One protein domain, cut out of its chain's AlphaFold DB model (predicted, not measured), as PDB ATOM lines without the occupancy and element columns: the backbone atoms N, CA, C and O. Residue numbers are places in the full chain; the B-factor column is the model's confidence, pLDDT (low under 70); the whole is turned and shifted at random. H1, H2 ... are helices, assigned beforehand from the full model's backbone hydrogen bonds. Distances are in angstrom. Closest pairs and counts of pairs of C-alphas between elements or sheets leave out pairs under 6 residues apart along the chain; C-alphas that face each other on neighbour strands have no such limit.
ATOM      1  N   LYS A  22       1.280  38.351  37.672       92.44
ATOM      2  CA  LYS A  22       0.855  38.669  39.042       92.44
ATOM      3  C   LYS A  22       1.846  38.205  40.113       92.44
ATOM      4  O   LYS A  22       1.763  38.663  41.252       92.44
ATOM      5  N   ALA A  23       2.791  37.325  39.775       90.12
ATOM      6  CA  ALA A  23       3.707  36.738  40.750       90.12
ATOM      7  C   ALA A  23       4.670  37.773  41.353       90.12
ATOM      8  O   ALA A  23       4.826  37.839  42.572       90.12
ATOM      9  N   VAL A  24       5.284  38.619  40.518       91.12
ATOM     10  CA  VAL A  24       6.234  39.646  40.985       91.12
ATOM     11  C   VAL A  24       5.550  40.708  41.862       91.12
ATOM     12  O   VAL A  24       6.068  40.976  42.948       91.12
ATOM     13  N   PRO A  25       4.389  41.286  41.483       94.25
ATOM     14  CA  PRO A  25       3.635  42.176  42.367       94.25
ATOM     15  C   PRO A  25       3.297  41.543  43.723       94.25
ATOM     16  O   PRO A  25       3.554  42.157  44.759       94.25
ATOM     17  N   ALA A  26       2.800  40.301  43.738       94.44
ATOM     18  CA  ALA A  26       2.475  39.605  44.982       94.44
ATOM     19  C   ALA A  26       3.712  39.345  45.855       94.44
ATOM     20  O   ALA A  26       3.649  39.499  47.077       94.44
ATOM     21  N   PHE A  27       4.855  39.016  45.247       93.81
ATOM     22  CA  PHE A  27       6.125  38.882  45.962       93.81
ATOM     23  C   PHE A  27       6.554  40.206  46.610       93.81
ATOM     24  O   PHE A  27       6.886  40.232  47.794       93.81
ATOM     25  N   ILE A  28       6.498  41.317  45.868       96.12
ATOM     26  CA  ILE A  28       6.841  42.649  46.391       96.12
ATOM     27  C   ILE A  28       5.947  43.007  47.582       96.12
ATOM     28  O   ILE A  28       6.448  43.454  48.615       96.12
ATOM     29  N   GLU A  29       4.636  42.795  47.465       97.56
ATOM     30  CA  GLU A  29       3.696  43.053  48.559       97.56
ATOM     31  C   GLU A  29       3.967  42.148  49.765       97.56
ATOM     32  O   GLU A  29       4.001  42.631  50.895       97.56
ATOM     33  N   THR A  30       4.275  40.869  49.543       97.31
ATOM     34  CA  THR A  30       4.669  39.935  50.609       97.31
ATOM     35  C   THR A  30       5.917  40.415  51.351       97.31
ATOM     36  O   THR A  30       5.948  40.404  52.581       97.31
ATOM     37  N   MET A  31       6.929  40.913  50.635       97.38
ATOM     38  CA  MET A  31       8.140  41.452  51.261       97.38
ATOM     39  C   MET A  31       7.866  42.736  52.051       97.38
ATOM     40  O   MET A  31       8.434  42.921  53.125       97.38
ATOM     41  N   LYS A  32       6.961  43.606  51.585       98.25
ATOM     42  CA  LYS A  32       6.520  44.774  52.371       98.25
ATOM     43  C   LYS A  32       5.825  44.352  53.666       98.25
ATOM     44  O   LYS A  32       6.042  44.978  54.701       98.25
ATOM     45  N   LEU A  33       5.005  43.298  53.619       98.44
ATOM     46  CA  LEU A  33       4.347  42.747  54.804       98.44
ATOM     47  C   LEU A  33       5.350  42.136  55.788       98.44
ATOM     48  O   LEU A  33       5.216  42.378  56.985       98.44
ATOM     49  N   LEU A  34       6.376  41.430  55.295       97.31
ATOM     50  CA  LEU A  34       7.486  40.943  56.122       97.31
ATOM     51  C   LEU A  34       8.161  42.107  56.849       97.31
ATOM     52  O   LEU A  34       8.267  42.076  58.069       97.31
ATOM     53  N   VAL A  35       8.555  43.156  56.121       96.94
ATOM     54  CA  VAL A  35       9.209  44.337  56.713       96.94
ATOM     55  C   VAL A  35       8.314  45.006  57.756       96.94
ATOM     56  O   VAL A  35       8.789  45.389  58.819       96.94
ATOM     57  N   LYS A  36       7.010  45.129  57.487       97.81
ATOM     58  CA  LYS A  36       6.050  45.700  58.440       97.81
ATOM     59  C   LYS A  36       5.964  44.871  59.725       97.81
ATOM     60  O   LYS A  36       5.898  45.440  60.813       97.81
ATOM     61  N   LEU A  37       5.952  43.545  59.599       97.56
ATOM     62  CA  LEU A  37       5.940  42.638  60.741       97.56
ATOM     63  C   LEU A  37       7.248  42.738  61.533       97.56
ATOM     64  O   LEU A  37       7.203  42.959  62.739       97.56
ATOM     65  N   ASP A  38       8.391  42.659  60.853       96.56
ATOM     66  CA  ASP A  38       9.724  42.784  61.447       96.56
ATOM     67  C   ASP A  38       9.878  44.098  62.227       96.56
ATOM     68  O   ASP A  38      10.278  44.097  63.387       96.56
ATOM     69  N   GLN A  39       9.436  45.222  61.658       96.31
ATOM     70  CA  GLN A  39       9.454  46.516  62.344       96.31
ATOM     71  C   GLN A  39       8.605  46.538  63.618       96.31
ATOM     72  O   GLN A  39       9.010  47.161  64.597       96.31
ATOM     73  N   ALA A  40       7.444  45.877  63.633       96.44
ATOM     74  CA  ALA A  40       6.621  45.793  64.839       96.44
ATOM     75  C   ALA A  40       7.310  44.951  65.922       96.44
ATOM     76  O   ALA A  40       7.389  45.383  67.076       96.44
ATOM     77  N   PHE A  41       7.865  43.799  65.538       96.38
ATOM     78  CA  PHE A  41       8.664  42.944  66.416       96.38
ATOM     79  C   PHE A  41       9.899  43.677  66.948       96.38
ATOM     80  O   PHE A  41      10.207  43.594  68.128       96.38
ATOM     81  N   ALA A  42      10.581  44.479  66.136       95.31
ATOM     82  CA  ALA A  42      11.745  45.249  66.576       95.31
ATOM     83  C   ALA A  42      11.442  46.231  67.731       95.31
ATOM     84  O   ALA A  42      12.369  46.740  68.356       95.31
ATOM     85  N   THR A  43      10.165  46.495  68.041       94.94
ATOM     86  CA  THR A  43       9.755  47.315  69.193       94.94
ATOM     87  C   THR A  43       9.598  46.542  70.505       94.94
ATOM     88  O   THR A  43       9.176  47.135  71.501       94.94
ATOM     89  N   THR A  44       9.894  45.239  70.518       95.81
ATOM     90  CA  THR A  44       9.669  44.349  71.661       95.81
ATOM     91  C   THR A  44      10.977  43.735  72.158       95.81
ATOM     92  O   THR A  44      11.860  43.390  71.369       95.81
ATOM     93  N   ALA A  45      11.100  43.596  73.476       95.25
ATOM     94  CA  ALA A  45      12.245  42.988  74.143       95.25
ATOM     95  C   ALA A  45      11.792  42.290  75.426       95.25
ATOM     96  O   ALA A  45      10.848  42.742  76.069       95.25
ATOM     97  N   MET A  46      12.459  41.198  75.787       94.50
ATOM     98  CA  MET A  46      12.257  40.510  77.057       94.50
ATOM     99  C   MET A  46      12.634  41.416  78.228       94.50
ATOM    100  O   MET A  46      13.566  42.220  78.133       94.50
ATOM    101  N   GLN A  47      11.954  41.233  79.360       90.81
ATOM    102  CA  GLN A  47      12.404  41.843  80.606       90.81
ATOM    103  C   GLN A  47      13.776  41.260  81.000       90.81
ATOM    104  O   GLN A  47      13.973  40.046  80.854       90.81
ATOM    105  N   PRO A  48      14.728  42.078  81.492       91.56
ATOM    106  CA  PRO A  48      16.093  41.636  81.775       91.56
ATOM    107  C   PRO A  48      16.196  40.429  82.716       91.56
ATOM    108  O   PRO A  48      17.114  39.629  82.570       91.56
ATOM    109  N   GLU A  49      15.265  40.268  83.659       92.19
ATOM    110  CA  GLU A  49      15.229  39.129  84.585       92.19
ATOM    111  C   GLU A  49      14.970  37.771  83.915       92.19
ATOM    112  O   GLU A  49      15.295  36.739  84.501       92.19
ATOM    113  N   TYR A  50      14.411  37.759  82.702       89.06
ATOM    114  CA  TYR A  50      14.155  36.541  81.931       89.06
ATOM    115  C   TYR A  50      15.249  36.239  80.902       89.06
ATOM    116  O   TYR A  50      15.150  35.236  80.198       89.06
ATOM    117  N   VAL A  51      16.273  37.090  80.791       92.44
ATOM    118  CA  VAL A  51      17.392  36.888  79.867       92.44
ATOM    119  C   VAL A  51      18.528  36.175  80.592       92.44
ATOM    120  O   VAL A  51      19.111  36.693  81.544       92.44
ATOM    121  N   ASP A  52      18.880  34.989  80.106       91.00
ATOM    122  CA  ASP A  52      19.992  34.182  80.608       91.00
ATOM    123  C   ASP A  52      20.988  33.795  79.499       91.00
ATOM    124  O   ASP A  52      20.826  34.138  78.328       91.00
ATOM    125  N   ALA A  53      22.042  33.055  79.862       84.31
ATOM    126  CA  ALA A  53      23.086  32.633  78.924       84.31
ATOM    127  C   ALA A  53      22.596  31.678  77.811       84.31
ATOM    128  O   ALA A  53      23.321  31.469  76.839       84.31
ATOM    129  N   GLY A  54      21.414  31.072  77.958       83.25
ATOM    130  CA  GLY A  54      20.796  30.190  76.965       83.25
ATOM    131  C   GLY A  54      19.722  30.875  76.117       83.25
ATOM    132  O   GLY A  54      19.211  30.262  75.179       83.25
ATOM    133  N   THR A  55      19.389  32.131  76.416       91.06
ATOM    134  CA  THR A  55      18.378  32.899  75.694       91.06
ATOM    135  C   THR A  55      18.902  33.273  74.316       91.06
ATOM    136  O   THR A  55      19.939  33.918  74.174       91.06
ATOM    137  N   ARG A  56      18.172  32.865  73.279       90.50
ATOM    138  CA  ARG A  56      18.550  33.098  71.886       90.50
ATOM    139  C   ARG A  56      17.813  34.275  71.260       90.50
ATOM    140  O   ARG A  56      18.405  34.998  70.469       90.50
ATOM    141  N   PHE A  57      16.533  34.425  71.578       93.88
ATOM    142  CA  PHE A  57      15.697  35.536  71.137       93.88
ATOM    143  C   PHE A  57      15.342  36.365  72.360       93.88
ATOM    144  O   PHE A  57      14.442  35.997  73.111       93.88
ATOM    145  N   SER A  58      16.081  37.443  72.575       94.50
ATOM    146  CA  SER A  58      15.885  38.374  73.688       94.50
ATOM    147  C   SER A  58      15.083  39.608  73.277       94.50
ATOM    148  O   SER A  58      14.488  40.281  74.110       94.50
ATOM    149  N   GLU A  59      15.024  39.891  71.979       95.06
ATOM    150  CA  GLU A  59      14.305  41.018  71.395       95.06
ATOM    151  C   GLU A  59      13.827  40.677  69.985       95.06
ATOM    152  O   GLU A  59      14.263  39.706  69.367       95.06
ATOM    153  N   GLY A  60      12.863  41.432  69.458       93.94
ATOM    154  CA  GLY A  60      12.177  41.007  68.236       93.94
ATOM    155  C   GLY A  60      13.062  41.049  66.996       93.94
ATOM    156  O   GLY A  60      12.874  40.225  66.102       93.94
ATOM    157  N   LYS A  61      14.091  41.908  66.982       92.19
ATOM    158  CA  LYS A  61      15.085  41.921  65.900       92.19
ATOM    159  C   LYS A  61      15.833  40.590  65.780       92.19
ATOM    160  O   LYS A  61      16.231  40.220  64.676       92.19
ATOM    161  N   ASP A  62      15.976  39.829  66.867       93.69
ATOM    162  CA  ASP A  62      16.682  38.543  66.853       93.69
ATOM    163  C   ASP A  62      15.973  37.510  65.960       93.69
ATOM    164  O   ASP A  62      16.617  36.629  65.386       93.69
ATOM    165  N   ILE A  63      14.647  37.624  65.799       93.00
ATOM    166  CA  ILE A  63      13.830  36.656  65.052       93.00
ATOM    167  C   ILE A  63      14.165  36.708  63.559       93.00
ATOM    168  O   ILE A  63      14.590  35.701  62.982       93.00
ATOM    169  N   PHE A  64      14.040  37.883  62.937       89.56
ATOM    170  CA  PHE A  64      14.246  38.064  61.494       89.56
ATOM    171  C   PHE A  64      15.702  38.327  61.093       89.56
ATOM    172  O   PHE A  64      16.032  38.220  59.910       89.56
ATOM    173  N   THR A  65      16.605  38.565  62.055       83.69
ATOM    174  CA  THR A  65      18.059  38.539  61.792       83.69
ATOM    175  C   THR A  65      18.515  37.147  61.331       83.69
ATOM    176  O   THR A  65      19.508  37.006  60.615       83.69
ATOM    177  N   SER A  66      17.772  36.096  61.697       75.75
ATOM    178  CA  SER A  66      18.036  34.733  61.252       75.75
ATOM    179  C   SER A  66      17.394  34.436  59.884       75.75
ATOM    180  O   SER A  66      16.223  34.729  59.636       75.75
ATOM    181  N   ALA A  67      18.148  33.793  58.984       84.94
ATOM    182  CA  ALA A  67      17.620  33.341  57.694       84.94
ATOM    183  C   ALA A  67      16.389  32.406  57.805       84.94
ATOM    184  O   ALA A  67      15.496  32.533  56.965       84.94
ATOM    185  N   PRO A  68      16.284  31.494  58.802       91.50
ATOM    186  CA  PRO A  68      15.139  30.598  58.931       91.50
ATOM    187  C   PRO A  68      13.783  31.301  59.008       91.50
ATOM    188  O   PRO A  68      12.884  30.902  58.274       91.50
ATOM    189  N   ALA A  69      13.639  32.347  59.828       93.38
ATOM    190  CA  ALA A  69      12.362  33.042  59.997       93.38
ATOM    191  C   ALA A  69      11.932  33.769  58.715       93.38
ATOM    192  O   ALA A  69      10.804  33.605  58.258       93.38
ATOM    193  N   SER A  70      12.843  34.509  58.078       93.50
ATOM    194  CA  SER A  70      12.543  35.230  56.833       93.50
ATOM    195  C   SER A  70      12.168  34.279  55.689       93.50
ATOM    196  O   SER A  70      11.175  34.502  55.000       93.50
ATOM    197  N   ILE A  71      12.908  33.173  55.527       93.75
ATOM    198  CA  ILE A  71      12.598  32.140  54.523       93.75
ATOM    199  C   ILE A  71      11.243  31.492  54.816       93.75
ATOM    200  O   ILE A  71      10.438  31.301  53.907       93.75
ATOM    201  N   ALA A  72      10.988  31.157  56.080       95.62
ATOM    202  CA  ALA A  72       9.751  30.524  56.502       95.62
ATOM    203  C   ALA A  72       8.530  31.430  56.308       95.62
ATOM    204  O   ALA A  72       7.498  30.951  55.848       95.62
ATOM    205  N   PHE A  73       8.655  32.730  56.590       97.25
ATOM    206  CA  PHE A  73       7.599  33.706  56.328       97.25
ATOM    207  C   PHE A  73       7.267  33.756  54.837       97.25
ATOM    208  O   PHE A  73       6.103  33.627  54.460       97.25
ATOM    209  N   SER A  74       8.285  33.900  53.980       95.44
ATOM    210  CA  SER A  74       8.086  33.938  52.529       95.44
ATOM    211  C   SER A  74       7.458  32.645  52.004       95.44
ATOM    212  O   SER A  74       6.566  32.706  51.163       95.44
ATOM    213  N   ALA A  75       7.881  31.486  52.515       95.12
ATOM    214  CA  ALA A  75       7.318  30.196  52.133       95.12
ATOM    215  C   ALA A  75       5.856  30.044  52.585       95.12
ATOM    216  O   ALA A  75       5.011  29.660  51.779       95.12
ATOM    217  N   ALA A  76       5.538  30.387  53.838       97.69
ATOM    218  CA  ALA A  76       4.173  30.331  54.359       97.69
ATOM    219  C   ALA A  76       3.250  31.294  53.601       97.69
ATOM    220  O   ALA A  76       2.131  30.934  53.247       97.69
ATOM    221  N   ALA A  77       3.732  32.499  53.282       97.69
ATOM    222  CA  ALA A  77       2.973  33.469  52.505       97.69
ATOM    223  C   ALA A  77       2.745  32.979  51.069       97.69
ATOM    224  O   ALA A  77       1.629  33.064  50.568       97.69
ATOM    225  N   ALA A  78       3.764  32.408  50.418       94.88
ATOM    226  CA  ALA A  78       3.611  31.819  49.092       94.88
ATOM    227  C   ALA A  78       2.570  30.688  49.093       94.88
ATOM    228  O   ALA A  78       1.698  30.680  48.228       94.88
ATOM    229  N   GLN A  79       2.605  29.797  50.089       95.81
ATOM    230  CA  GLN A  79       1.615  28.727  50.233       95.81
ATOM    231  C   GLN A  79       0.203  29.272  50.494       95.81
ATOM    232  O   GLN A  79      -0.762  28.819  49.880       95.81
ATOM    233  N   PHE A  80       0.072  30.282  51.356       97.00
ATOM    234  CA  PHE A  80      -1.206  30.932  51.640       97.00
ATOM    235  C   PHE A  80      -1.813  31.587  50.388       97.00
ATOM    236  O   PHE A  80      -3.013  31.477  50.130       97.00
ATOM    237  N   LEU A  81      -0.978  32.254  49.586       96.62
ATOM    238  CA  LEU A  81      -1.396  33.000  48.402       96.62
ATOM    239  C   LEU A  81      -1.667  32.092  47.198       96.62
ATOM    240  O   LEU A  81      -2.718  32.200  46.570       96.62
ATOM    241  N   LEU A  82      -0.737  31.194  46.886       93.69
ATOM    242  CA  LEU A  82      -0.732  30.431  45.637       93.69
ATOM    243  C   LEU A  82      -1.212  28.987  45.805       93.69
ATOM    244  O   LEU A  82      -1.463  28.323  44.805       93.69
ATOM    245  N   GLY A  83      -1.407  28.521  47.038       92.25
ATOM    246  CA  GLY A  83      -1.817  27.152  47.337       92.25
ATOM    247  C   GLY A  83      -0.648  26.234  47.693       92.25
ATOM    248  O   GLY A  83       0.514  26.637  47.737       92.25
ATOM    249  N   MET A  84      -0.977  24.980  48.001       88.94
ATOM    250  CA  MET A  84       0.005  23.988  48.438       88.94
ATOM    251  C   MET A  84       0.904  23.527  47.279       88.94
ATOM    252  O   MET A  84       0.399  23.313  46.173       88.94
ATOM    253  N   PRO A  85       2.201  23.273  47.532       83.19
ATOM    254  CA  PRO A  85       3.082  22.631  46.560       83.19
ATOM    255  C   PRO A  85       2.496  21.316  46.024       83.19
ATOM    256  O   PRO A  85       1.881  20.551  46.771       83.19
ATOM    257  N   GLY A  86       2.698  21.044  44.734       83.69
ATOM    258  CA  GLY A  86       2.123  19.882  44.049       83.69
ATOM    259  C   GLY A  86       0.660  20.041  43.608       83.69
ATOM    260  O   GLY A  86       0.104  19.106  43.031       83.69
ATOM    261  N   TYR A  87       0.043  21.202  43.843       86.69
ATOM    262  CA  TYR A  87      -1.238  21.599  43.253       86.69
ATOM    263  C   TYR A  87      -1.037  22.771  42.280       86.69
ATOM    264  O   TYR A  87      -0.063  23.513  42.419       86.69
ATOM    265  N   PRO A  88      -1.947  22.974  41.307       87.88
ATOM    266  CA  PRO A  88      -1.894  24.145  40.439       87.88
ATOM    267  C   PRO A  88      -1.941  25.449  41.239       87.88
ATOM    268  O   PRO A  88      -2.717  25.567  42.190       87.88
ATOM    269  N   PHE A  89      -1.148  26.437  40.823       91.00
ATOM    270  CA  PHE A  89      -1.120  27.742  41.475       91.00
ATOM    271  C   PHE A  89      -2.441  28.503  41.310       91.00
ATOM    272  O   PHE A  89      -2.956  28.664  40.203       91.00
ATOM    273  N   ASP A  90      -2.947  29.052  42.411       91.69
ATOM    274  CA  ASP A  90      -4.181  29.836  42.448       91.69
ATOM    275  C   ASP A  90      -3.916  31.334  42.230       91.69
ATOM    276  O   ASP A  90      -3.908  32.149  43.154       91.69
ATOM    277  N   PHE A  91      -3.708  31.709  40.969       92.69
ATOM    278  CA  PHE A  91      -3.581  33.113  40.560       92.69
ATOM    279  C   PHE A  91      -4.930  33.829  40.374       92.69
ATOM    280  O   PHE A  91      -4.962  35.049  40.155       92.69
ATOM    281  N   GLU A  92      -6.043  33.094  40.427       92.81
ATOM    282  CA  GLU A  92      -7.391  33.648  40.294       92.81
ATOM    283  C   GLU A  92      -7.796  34.384  41.573       92.81
ATOM    284  O   GLU A  92      -8.215  35.541  41.504       92.81
ATOM    285  N   ASN A  93      -7.575  33.771  42.740       94.44
ATOM    286  CA  ASN A  93      -7.937  34.348  44.040       94.44
ATOM    287  C   ASN A  93      -6.798  35.116  44.723       94.44
ATOM    288  O   ASN A  93      -6.960  35.583  45.854       94.44
ATOM    289  N   LEU A  94      -5.654  35.256  44.049       95.44
ATOM    290  CA  LEU A  94      -4.434  35.840  44.605       95.44
ATOM    291  C   LEU A  94      -4.670  37.196  45.283       95.44
ATOM    292  O   LEU A  94      -4.231  37.385  46.410       95.44
ATOM    293  N   GLU A  95      -5.401  38.119  44.654       95.62
ATOM    294  CA  GLU A  95      -5.636  39.450  45.236       95.62
ATOM    295  C   GLU A  95      -6.515  39.416  46.492       95.62
ATOM    296  O   GLU A  95      -6.251  40.123  47.466       95.62
ATOM    297  N   ALA A  96      -7.536  38.557  46.518       97.38
ATOM    298  CA  ALA A  96      -8.382  38.390  47.698       97.38
ATOM    299  C   ALA A  96      -7.588  37.781  48.869       97.38
ATOM    300  O   ALA A  96      -7.684  38.242  50.014       97.38
ATOM    301  N   LYS A  97      -6.747  36.782  48.577       97.75
ATOM    302  CA  LYS A  97      -5.834  36.181  49.556       97.75
ATOM    303  C   LYS A  97      -4.786  37.184  50.028       97.75
ATOM    304  O   LYS A  97      -4.545  37.283  51.226       97.75
ATOM    305  N   LEU A  98      -4.230  37.998  49.134       97.81
ATOM    306  CA  LEU A  98      -3.283  39.052  49.489       97.81
ATOM    307  C   LEU A  98      -3.922  40.108  50.400       97.81
ATOM    308  O   LEU A  98      -3.304  40.521  51.380       97.81
ATOM    309  N   GLY A  99      -5.177  40.482  50.140       98.12
ATOM    310  CA  GLY A  99      -5.968  41.324  51.039       98.12
ATOM    311  C   GLY A  99      -6.122  40.707  52.432       98.12
ATOM    312  O   GLY A  99      -5.883  41.378  53.433       98.12
ATOM    313  N   THR A 100      -6.431  39.411  52.500       98.25
ATOM    314  CA  THR A 100      -6.565  38.670  53.768       98.25
ATOM    315  C   THR A 100      -5.241  38.597  54.531       98.25
ATOM    316  O   THR A 100      -5.202  38.856  55.737       98.25
ATOM    317  N   LEU A 101      -4.137  38.309  53.837       98.50
ATOM    318  CA  LEU A 101      -2.798  38.286  54.423       98.50
ATOM    319  C   LEU A 101      -2.420  39.671  54.966       98.50
ATOM    320  O   LEU A 101      -1.974  39.786  56.107       98.50
ATOM    321  N   ARG A 102      -2.671  40.735  54.192       98.56
ATOM    322  CA  ARG A 102      -2.444  42.124  54.618       98.56
ATOM    323  C   ARG A 102      -3.221  42.455  55.889       98.56
ATOM    324  O   ARG A 102      -2.620  42.956  56.838       98.56
ATOM    325  N   SER A 103      -4.517  42.144  55.932       98.56
ATOM    326  CA  SER A 103      -5.350  42.365  57.120       98.56
ATOM    327  C   SER A 103      -4.852  41.575  58.329       98.56
ATOM    328  O   SER A 103      -4.832  42.098  59.438       98.56
ATOM    329  N   SER A 104      -4.391  40.343  58.124       98.50
ATOM    330  CA  SER A 104      -3.848  39.504  59.197       98.50
ATOM    331  C   SER A 104      -2.580  40.110  59.798       98.50
ATOM    332  O   SER A 104      -2.485  40.276  61.014       98.50
ATOM    333  N   ILE A 105      -1.640  40.550  58.955       98.50
ATOM    334  CA  ILE A 105      -0.424  41.246  59.400       98.50
ATOM    335  C   ILE A 105      -0.757  42.583  60.071       98.50
ATOM    336  O   ILE A 105      -0.146  42.940  61.077       98.50
ATOM    337  N   GLU A 106      -1.745  43.323  59.574       98.44
ATOM    338  CA  GLU A 106      -2.235  44.552  60.213       98.44
ATOM    339  C   GLU A 106      -2.793  44.311  61.611       98.44
ATOM    340  O   GLU A 106      -2.457  45.048  62.537       98.44
ATOM    341  N   ILE A 107      -3.594  43.262  61.787       98.25
ATOM    342  CA  ILE A 107      -4.132  42.886  63.094       98.25
ATOM    343  C   ILE A 107      -2.995  42.538  64.056       98.25
ATOM    344  O   ILE A 107      -2.974  43.047  65.174       98.25
ATOM    345  N   ILE A 108      -2.035  41.712  63.631       98.06
ATOM    346  CA  ILE A 108      -0.912  41.298  64.483       98.06
ATOM    347  C   ILE A 108      -0.024  42.485  64.854       98.06
ATOM    348  O   ILE A 108       0.265  42.695  66.029       98.06
ATOM    349  N   THR A 109       0.370  43.302  63.880       97.50
ATOM    350  CA  THR A 109       1.223  44.478  64.125       97.50
ATOM    351  C   THR A 109       0.536  45.498  65.031       97.50
ATOM    352  O   THR A 109       1.184  46.081  65.903       97.50
ATOM    353  N   LYS A 110      -0.787  45.658  64.902       96.62
ATOM    354  CA  LYS A 110      -1.586  46.458  65.831       96.62
ATOM    355  C   LYS A 110      -1.605  45.853  67.235       96.62
ATOM    356  O   LYS A 110      -1.344  46.577  68.184       96.62
ATOM    357  N   LYS A 111      -1.837  44.545  67.378       96.00
ATOM    358  CA  LYS A 111      -1.811  43.861  68.686       96.00
ATOM    359  C   LYS A 111      -0.461  44.003  69.390       96.00
ATOM    360  O   LYS A 111      -0.443  44.293  70.576       96.00
ATOM    361  N   ILE A 112       0.649  43.897  68.657       95.69
ATOM    362  CA  ILE A 112       1.996  44.155  69.194       95.69
ATOM    363  C   ILE A 112       2.135  45.607  69.668       95.69
ATOM    364  O   ILE A 112       2.722  45.872  70.712       95.69
ATOM    365  N   THR A 113       1.623  46.561  68.891       91.75
ATOM    366  CA  THR A 113       1.773  47.992  69.189       91.75
ATOM    367  C   THR A 113       0.907  48.433  70.369       91.75
ATOM    368  O   THR A 113       1.374  49.219  71.192       91.75
ATOM    369  N   ASP A 114      -0.319  47.916  70.450       92.19
ATOM    370  CA  ASP A 114      -1.327  48.279  71.451       92.19
ATOM    371  C   ASP A 114      -1.174  47.487  72.766       92.19
ATOM    372  O   ASP A 114      -1.791  47.846  73.771       92.19
ATOM    373  N   ALA A 115      -0.377  46.411  72.780       88.31
ATOM    374  CA  ALA A 115      -0.139  45.606  73.973       88.31
ATOM    375  C   ALA A 115       0.536  46.441  75.086       88.31
ATOM    376  O   ALA A 115       1.590  47.037  74.842       88.31
ATOM    377  N   PRO A 116      -0.023  46.465  76.317       82.94
ATOM    378  CA  PRO A 116       0.603  47.135  77.459       82.94
ATOM    379  C   PRO A 116       1.980  46.553  77.785       82.94
ATOM    380  O   PRO A 116       2.923  47.305  78.023       82.94
ATOM    381  N   ASP A 117       2.085  45.222  77.736       85.19
ATOM    382  CA  ASP A 117       3.346  44.494  77.716       85.19
ATOM    383  C   ASP A 117       3.483  43.787  76.364       85.19
ATOM    384  O   ASP A 117       2.830  42.783  76.067       85.19
ATOM    385  N   LYS A 118       4.312  44.365  75.496       87.81
ATOM    386  CA  LYS A 118       4.520  43.828  74.153       87.81
ATOM    387  C   LYS A 118       5.285  42.506  74.172       87.81
ATOM    388  O   LYS A 118       5.128  41.714  73.246       87.81
ATOM    389  N   ALA A 119       6.119  42.276  75.187       85.62
ATOM    390  CA  ALA A 119       6.904  41.055  75.303       85.62
ATOM    391  C   ALA A 119       6.002  39.855  75.610       85.62
ATOM    392  O   ALA A 119       6.207  38.787  75.030       85.62
ATOM    393  N   ASP A 120       4.962  40.063  76.422       89.56
ATOM    394  CA  ASP A 120       3.946  39.050  76.725       89.56
ATOM    395  C   ASP A 120       3.169  38.622  75.478       89.56
ATOM    396  O   ASP A 120       2.905  37.436  75.279       89.56
ATOM    397  N   PHE A 121       2.841  39.566  74.586       95.06
ATOM    398  CA  PHE A 121       2.187  39.218  73.324       95.06
ATOM    399  C   PHE A 121       3.087  38.345  72.441       95.06
ATOM    400  O   PHE A 121       2.607  37.390  71.831       95.06
ATOM    401  N   ILE A 122       4.386  38.656  72.364       95.81
ATOM    402  CA  ILE A 122       5.337  37.867  71.570       95.81
ATOM    403  C   ILE A 122       5.609  36.502  72.205       95.81
ATOM    404  O   ILE A 122       5.866  35.556  71.469       95.81
ATOM    405  N   ASP A 123       5.534  36.378  73.530       95.94
ATOM    406  CA  ASP A 123       5.855  35.161  74.282       95.94
ATOM    407  C   ASP A 123       7.223  34.565  73.894       95.94
ATOM    408  O   ASP A 123       7.364  33.466  73.340       95.94
ATOM    409  N   TYR A 124       8.272  35.338  74.186       95.69
ATOM    410  CA  TYR A 124       9.656  34.923  73.961       95.69
ATOM    411  C   TYR A 124      10.052  33.677  74.756       95.69
ATOM    412  O   TYR A 124      10.930  32.933  74.316       95.69
ATOM    413  N   LEU A 125       9.432  33.438  75.913       94.44
ATOM    414  CA  LEU A 125       9.728  32.276  76.748       94.44
ATOM    415  C   LEU A 125       9.365  30.989  76.008       94.44
ATOM    416  O   LEU A 125      10.221  30.113  75.838       94.44
ATOM    417  N   THR A 126       8.144  30.905  75.473       95.56
ATOM    418  CA  THR A 126       7.736  29.756  74.659       95.56
ATOM    419  C   THR A 126       8.570  29.656  73.385       95.56
ATOM    420  O   THR A 126       9.001  28.557  73.033       95.56
ATOM    421  N   LEU A 127       8.863  30.770  72.703       95.12
ATOM    422  CA  LEU A 127       9.694  30.746  71.493       95.12
ATOM    423  C   LEU A 127      11.085  30.145  71.760       95.12
ATOM    424  O   LEU A 127      11.506  29.222  71.058       95.12
ATOM    425  N   ASN A 128      11.787  30.623  72.790       93.62
ATOM    426  CA  ASN A 128      13.116  30.122  73.150       93.62
ATOM    427  C   ASN A 128      13.072  28.657  73.601       93.62
ATOM    428  O   ASN A 128      13.949  27.874  73.223       93.62
ATOM    429  N   GLN A 129      12.032  28.256  74.339       92.75
ATOM    430  CA  GLN A 129      11.822  26.860  74.716       92.75
ATOM    431  C   GLN A 129      11.667  25.966  73.477       92.75
ATOM    432  O   GLN A 129      12.291  24.905  73.393       92.75
ATOM    433  N   LYS A 130      10.852  26.389  72.504       92.56
ATOM    434  CA  LYS A 130      10.597  25.627  71.277       92.56
ATOM    435  C   LYS A 130      11.847  25.537  70.417       92.56
ATOM    436  O   LYS A 130      12.200  24.443  69.990       92.56
ATOM    437  N   VAL A 131      12.565  26.635  70.201       89.25
ATOM    438  CA  VAL A 131      13.775  26.609  69.362       89.25
ATOM    439  C   VAL A 131      14.885  25.752  69.984       89.25
ATOM    440  O   VAL A 131      15.589  25.047  69.265       89.25
ATOM    441  N   SER A 132      14.985  25.715  71.312       86.44
ATOM    442  CA  SER A 132      16.012  24.936  72.022       86.44
ATOM    443  C   SER A 132      15.730  23.427  72.094       86.44
ATOM    444  O   SER A 132      16.584  22.661  72.536       86.44
ATOM    445  N   ALA A 133      14.554  22.964  71.656       81.12
ATOM    446  CA  ALA A 133      14.121  21.574  71.824       81.12
ATOM    447  C   ALA A 133      14.886  20.546  70.962       81.12
ATOM    448  O   ALA A 133      14.815  19.346  71.236       81.12
ATOM    449  N   ARG A 134      15.613  20.971  69.917       74.12
ATOM    450  CA  ARG A 134      16.379  20.073  69.032       74.12
ATOM    451  C   ARG A 134      17.826  20.518  68.850       74.12
ATOM    452  O   ARG A 134      18.100  21.661  68.514       74.12
ATOM    453  N   SER A 135      18.747  19.558  68.957       67.00
ATOM    454  CA  SER A 135      20.192  19.757  68.760       67.00
ATOM    455  C   SER A 135      20.705  19.374  67.361       67.00
ATOM    456  O   SER A 135      21.818  19.739  66.994       67.00
ATOM    457  N   GLY A 136      19.913  18.653  66.554       73.50
ATOM    458  CA  GLY A 136      20.286  18.195  65.210       73.50
ATOM    459  C   GLY A 136      19.457  18.851  64.102       73.50
ATOM    460  O   GLY A 136      18.256  19.042  64.266       73.50
ATOM    461  N   ARG A 137      20.098  19.166  62.963       79.94
ATOM    462  CA  ARG A 137      19.485  19.834  61.788       79.94
ATOM    463  C   ARG A 137      18.693  21.097  62.144       79.94
ATOM    464  O   ARG A 137      17.599  21.333  61.639       79.94
ATOM    465  N   ILE A 138      19.292  21.913  63.005       79.69
ATOM    466  CA  ILE A 138      18.702  23.114  63.605       79.69
ATOM    467  C   ILE A 138      18.057  24.029  62.544       79.69
ATOM    468  O   ILE A 138      16.911  24.433  62.696       79.69
ATOM    469  N   GLY A 139      18.727  24.251  61.406       81.81
ATOM    470  CA  GLY A 139      18.185  25.081  60.324       81.81
ATOM    471  C   GLY A 139      17.003  24.478  59.547       81.81
ATOM    472  O   GLY A 139      16.208  25.225  58.986       81.81
ATOM    473  N   GLU A 140      16.852  23.152  59.472       85.62
ATOM    474  CA  GLU A 140      15.632  22.527  58.918       85.62
ATOM    475  C   GLU A 140      14.485  22.628  59.918       85.62
ATOM    476  O   GLU A 140      13.381  23.019  59.552       85.62
ATOM    477  N   TYR A 141      14.775  22.325  61.184       90.38
ATOM    478  CA  TYR A 141      13.806  22.392  62.268       90.38
ATOM    479  C   TYR A 141      13.212  23.793  62.426       90.38
ATOM    480  O   TYR A 141      11.996  23.938  62.439       90.38
ATOM    481  N   GLU A 142      14.048  24.827  62.494       91.50
ATOM    482  CA  GLU A 142      13.574  26.202  62.663       91.50
ATOM    483  C   GLU A 142      12.778  26.704  61.475       91.50
ATOM    484  O   GLU A 142      11.775  27.384  61.669       91.50
ATOM    485  N   ARG A 143      13.198  26.365  60.250       90.88
ATOM    486  CA  ARG A 143      12.431  26.734  59.056       90.88
ATOM    487  C   ARG A 143      11.019  26.168  59.129       90.88
ATOM    488  O   ARG A 143      10.079  26.904  58.871       90.88
ATOM    489  N   GLU A 144      10.871  24.911  59.531       93.50
ATOM    490  CA  GLU A 144       9.551  24.296  59.678       93.50
ATOM    491  C   GLU A 144       8.775  24.861  60.882       93.50
ATOM    492  O   GLU A 144       7.585  25.142  60.759       93.50
ATOM    493  N   LEU A 145       9.435  25.098  62.023       95.06
ATOM    494  CA  LEU A 145       8.825  25.732  63.197       95.06
ATOM    495  C   LEU A 145       8.225  27.094  62.839       95.06
ATOM    496  O   LEU A 145       7.046  27.341  63.090       95.06
ATOM    497  N   PHE A 146       9.031  27.968  62.233       96.56
ATOM    498  CA  PHE A 146       8.585  29.293  61.823       96.56
ATOM    499  C   PHE A 146       7.541  29.216  60.712       96.56
ATOM    500  O   PHE A 146       6.594  29.993  60.730       96.56
ATOM    501  N   PHE A 147       7.658  28.264  59.783       96.88
ATOM    502  CA  PHE A 147       6.691  28.101  58.701       96.88
ATOM    503  C   PHE A 147       5.298  27.821  59.271       96.88
ATOM    504  O   PHE A 147       4.355  28.553  58.978       96.88
ATOM    505  N   ARG A 148       5.193  26.850  60.190       97.56
ATOM    506  CA  ARG A 148       3.935  26.534  60.885       97.56
ATOM    507  C   ARG A 148       3.433  27.680  61.746       97.56
ATOM    508  O   ARG A 148       2.231  27.931  61.783       97.56
ATOM    509  N   ALA A 149       4.338  28.386  62.420       97.62
ATOM    510  CA  ALA A 149       3.975  29.547  63.218       97.62
ATOM    511  C   ALA A 149       3.346  30.654  62.360       97.62
ATOM    512  O   ALA A 149       2.337  31.235  62.759       97.62
ATOM    513  N   PHE A 150       3.902  30.930  61.178       97.94
ATOM    514  CA  PHE A 150       3.376  31.949  60.274       97.94
ATOM    515  C   PHE A 150       2.087  31.515  59.574       97.94
ATOM    516  O   PHE A 150       1.172  32.329  59.505       97.94
ATOM    517  N   GLU A 151       1.947  30.251  59.157       97.50
ATOM    518  CA  GLU A 151       0.656  29.723  58.679       97.50
ATOM    519  C   GLU A 151      -0.449  29.966  59.719       97.50
ATOM    520  O   GLU A 151      -1.470  30.588  59.426       97.50
ATOM    521  N   HIS A 152      -0.192  29.570  60.970       97.75
ATOM    522  CA  HIS A 152      -1.140  29.747  62.067       97.75
ATOM    523  C   HIS A 152      -1.442  31.229  62.343       97.75
ATOM    524  O   HIS A 152      -2.585  31.604  62.608       97.75
ATOM    525  N   MET A 153      -0.424  32.088  62.249       98.12
ATOM    526  CA  MET A 153      -0.570  33.535  62.399       98.12
ATOM    527  C   MET A 153      -1.481  34.133  61.322       98.12
ATOM    528  O   MET A 153      -2.325  34.967  61.647       98.12
ATOM    529  N   PHE A 154      -1.328  33.724  60.061       97.88
ATOM    530  CA  PHE A 154      -2.125  34.246  58.949       97.88
ATOM    531  C   PHE A 154      -3.585  33.804  59.046       97.88
ATOM    532  O   PHE A 154      -4.485  34.603  58.813       97.88
ATOM    533  N   GLU A 155      -3.833  32.554  59.435       97.00
ATOM    534  CA  GLU A 155      -5.187  31.997  59.512       97.00
ATOM    535  C   GLU A 155      -5.984  32.489  60.727       97.00
ATOM    536  O   GLU A 155      -7.214  32.564  60.682       97.00
ATOM    537  N   HIS A 156      -5.304  32.825  61.828       97.38
ATOM    538  CA  HIS A 156      -5.959  33.070  63.115       97.38
ATOM    539  C   HIS A 156      -5.646  34.432  63.737       97.38
ATOM    540  O   HIS A 156      -5.946  34.645  64.913       97.38
ATOM    541  N   ALA A 157      -5.107  35.380  62.966       97.31
ATOM    542  CA  ALA A 157      -4.682  36.698  63.447       97.31
ATOM    543  C   ALA A 157      -5.688  37.392  64.383       97.31
ATOM    544  O   ALA A 157      -5.303  37.938  65.421       97.31
ATOM    545  N   SER A 158      -6.987  37.351  64.065       96.12
ATOM    546  CA  SER A 158      -8.044  37.956  64.887       96.12
ATOM    547  C   SER A 158      -8.179  37.319  66.270       96.12
ATOM    548  O   SER A 158      -8.422  38.039  67.237       96.12
ATOM    549  N   ASN A 159      -7.950  36.012  66.386       96.38
ATOM    550  CA  ASN A 159      -8.194  35.226  67.596       96.38
ATOM    551  C   ASN A 159      -6.966  35.140  68.517       96.38
ATOM    552  O   ASN A 159      -7.094  34.734  69.664       96.38
ATOM    553  N   LEU A 160      -5.778  35.507  68.024       95.94
ATOM    554  CA  LEU A 160      -4.538  35.421  68.797       95.94
ATOM    555  C   LEU A 160      -4.474  36.487  69.899       95.94
ATOM    556  O   LEU A 160      -4.415  37.679  69.605       95.94
ATOM    557  N   GLU A 161      -4.452  36.069  71.159       94.88
ATOM    558  CA  GLU A 161      -4.198  36.954  72.310       94.88
ATOM    559  C   GLU A 161      -2.698  37.067  72.640       94.88
ATOM    560  O   GLU A 161      -2.271  38.027  73.269       94.88
ATOM    561  N   SER A 162      -1.898  36.116  72.156       96.00
ATOM    562  CA  SER A 162      -0.431  36.098  72.146       96.00
ATOM    563  C   SER A 162       0.049  35.211  70.991       96.00
ATOM    564  O   SER A 162      -0.762  34.552  70.330       96.00
ATOM    565  N   LEU A 163       1.357  35.153  70.742       96.69
ATOM    566  CA  LEU A 163       1.964  34.280  69.731       96.69
ATOM    567  C   LEU A 163       2.284  32.866  70.242       96.69
ATOM    568  O   LEU A 163       2.718  32.023  69.455       96.69
ATOM    569  N   THR A 164       1.977  32.559  71.508       97.00
ATOM    570  CA  THR A 164       2.071  31.205  72.092       97.00
ATOM    571  C   THR A 164       1.502  30.106  71.178       97.00
ATOM    572  O   THR A 164       2.177  29.085  70.976       97.00
ATOM    573  N   PRO A 165       0.292  30.267  70.589       96.94
ATOM    574  CA  PRO A 165      -0.282  29.248  69.711       96.94
ATOM    575  C   PRO A 165       0.539  29.054  68.432       96.94
ATOM    576  O   PRO A 165       0.715  27.920  67.993       96.94
ATOM    577  N   CYS A 166       1.114  30.130  67.887       97.31
ATOM    578  CA  CYS A 166       1.980  30.076  66.710       97.31
ATOM    579  C   CYS A 166       3.260  29.280  67.006       97.31
ATOM    580  O   CYS A 166       3.603  28.363  66.263       97.31
ATOM    581  N   TRP A 167       3.931  29.549  68.129       95.88
ATOM    582  CA  TRP A 167       5.141  28.813  68.532       95.88
ATOM    583  C   TRP A 167       4.875  27.338  68.842       95.88
ATOM    584  O   TRP A 167       5.769  26.498  68.750       95.88
ATOM    585  N   SER A 168       3.634  27.007  69.191       93.62
ATOM    586  CA  SER A 168       3.196  25.643  69.487       93.62
ATOM    587  C   SER A 168       2.555  24.920  68.299       93.62
ATOM    588  O   SER A 168       2.163  23.764  68.451       93.62
ATOM    589  N   ALA A 169       2.467  25.560  67.129       89.38
ATOM    590  CA  ALA A 169       1.867  24.975  65.931       89.38
ATOM    591  C   ALA A 169       2.696  23.806  65.366       89.38
ATOM    592  O   ALA A 169       2.144  22.881  64.768       89.38
TER     593      ALA A 169
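Overview. This is residues 22 to 169 of the 171 residues of an uncharacterized protein of Massilia sp. Root418 (UniProt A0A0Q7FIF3). Two long helices, H1 and H4, run side by side, and a crossed pair, H3 and H7, packs against them, with H7 near the middle. Short H8 packs on H7, H6 packs on H8, and a long loop, residues 42 to 60, lies beyond H1. The printed part has 148 residues with eight named helices, H1 to H8 in chain order, and no named strand: all helix. It is compact, with a radius of gyration of the C-alphas of 15.3 A and spans of 50 by 37 by 23 A.

Along the chain. H1, residues 23 to 41, begins at C-alpha 23 (3.707, 36.738, 40.750) and is 26.9 A long. H2 is residues 61 to 65; H3, residues 67 to 82, is 22.2 A long. H4, residues 94 to 114, is 29.8 A long. H5 is residues 118 to 122 and H6 124 to 131. H7, residues 138 to 156, is 26.6 A long. H8, residues 164 to 167, ends at C-alpha 167 (5.141, 28.813, 68.532).

Arrangement. H1 and H4 touch at a shallow tilt of 8 degrees, the same way; their closest C-alphas, Ala 40 and Thr 109, are 5.6 A apart. H1 and H2 only just touch, with 3 pairs of C-alphas within 8 A, closest Phe 41 and Lys 61 at 6.5 A. H3 and H4 form a helical hairpin at 44 degrees, closest C-alphas Leu 81 and Lys 97 at 5.6 A. H3 and H7 touch at a steep tilt of 42 degrees, closest C-alphas Ala 72 and Phe 147 at 4.5 A. H4 and H5 touch only at the corner. In H1 to H7 every O i to N i+4 pair is within hydrogen-bond range; H8 is too short for one.

Size, cuts and confidence. The farthest C-alphas, Glu 49 and Glu 92, are 50.0 A apart. The printed part has no cut. The links H1 to H2 and H3 to H4 are long. Mean pLDDT of the printed part is 93.1; residue 135 is under 70.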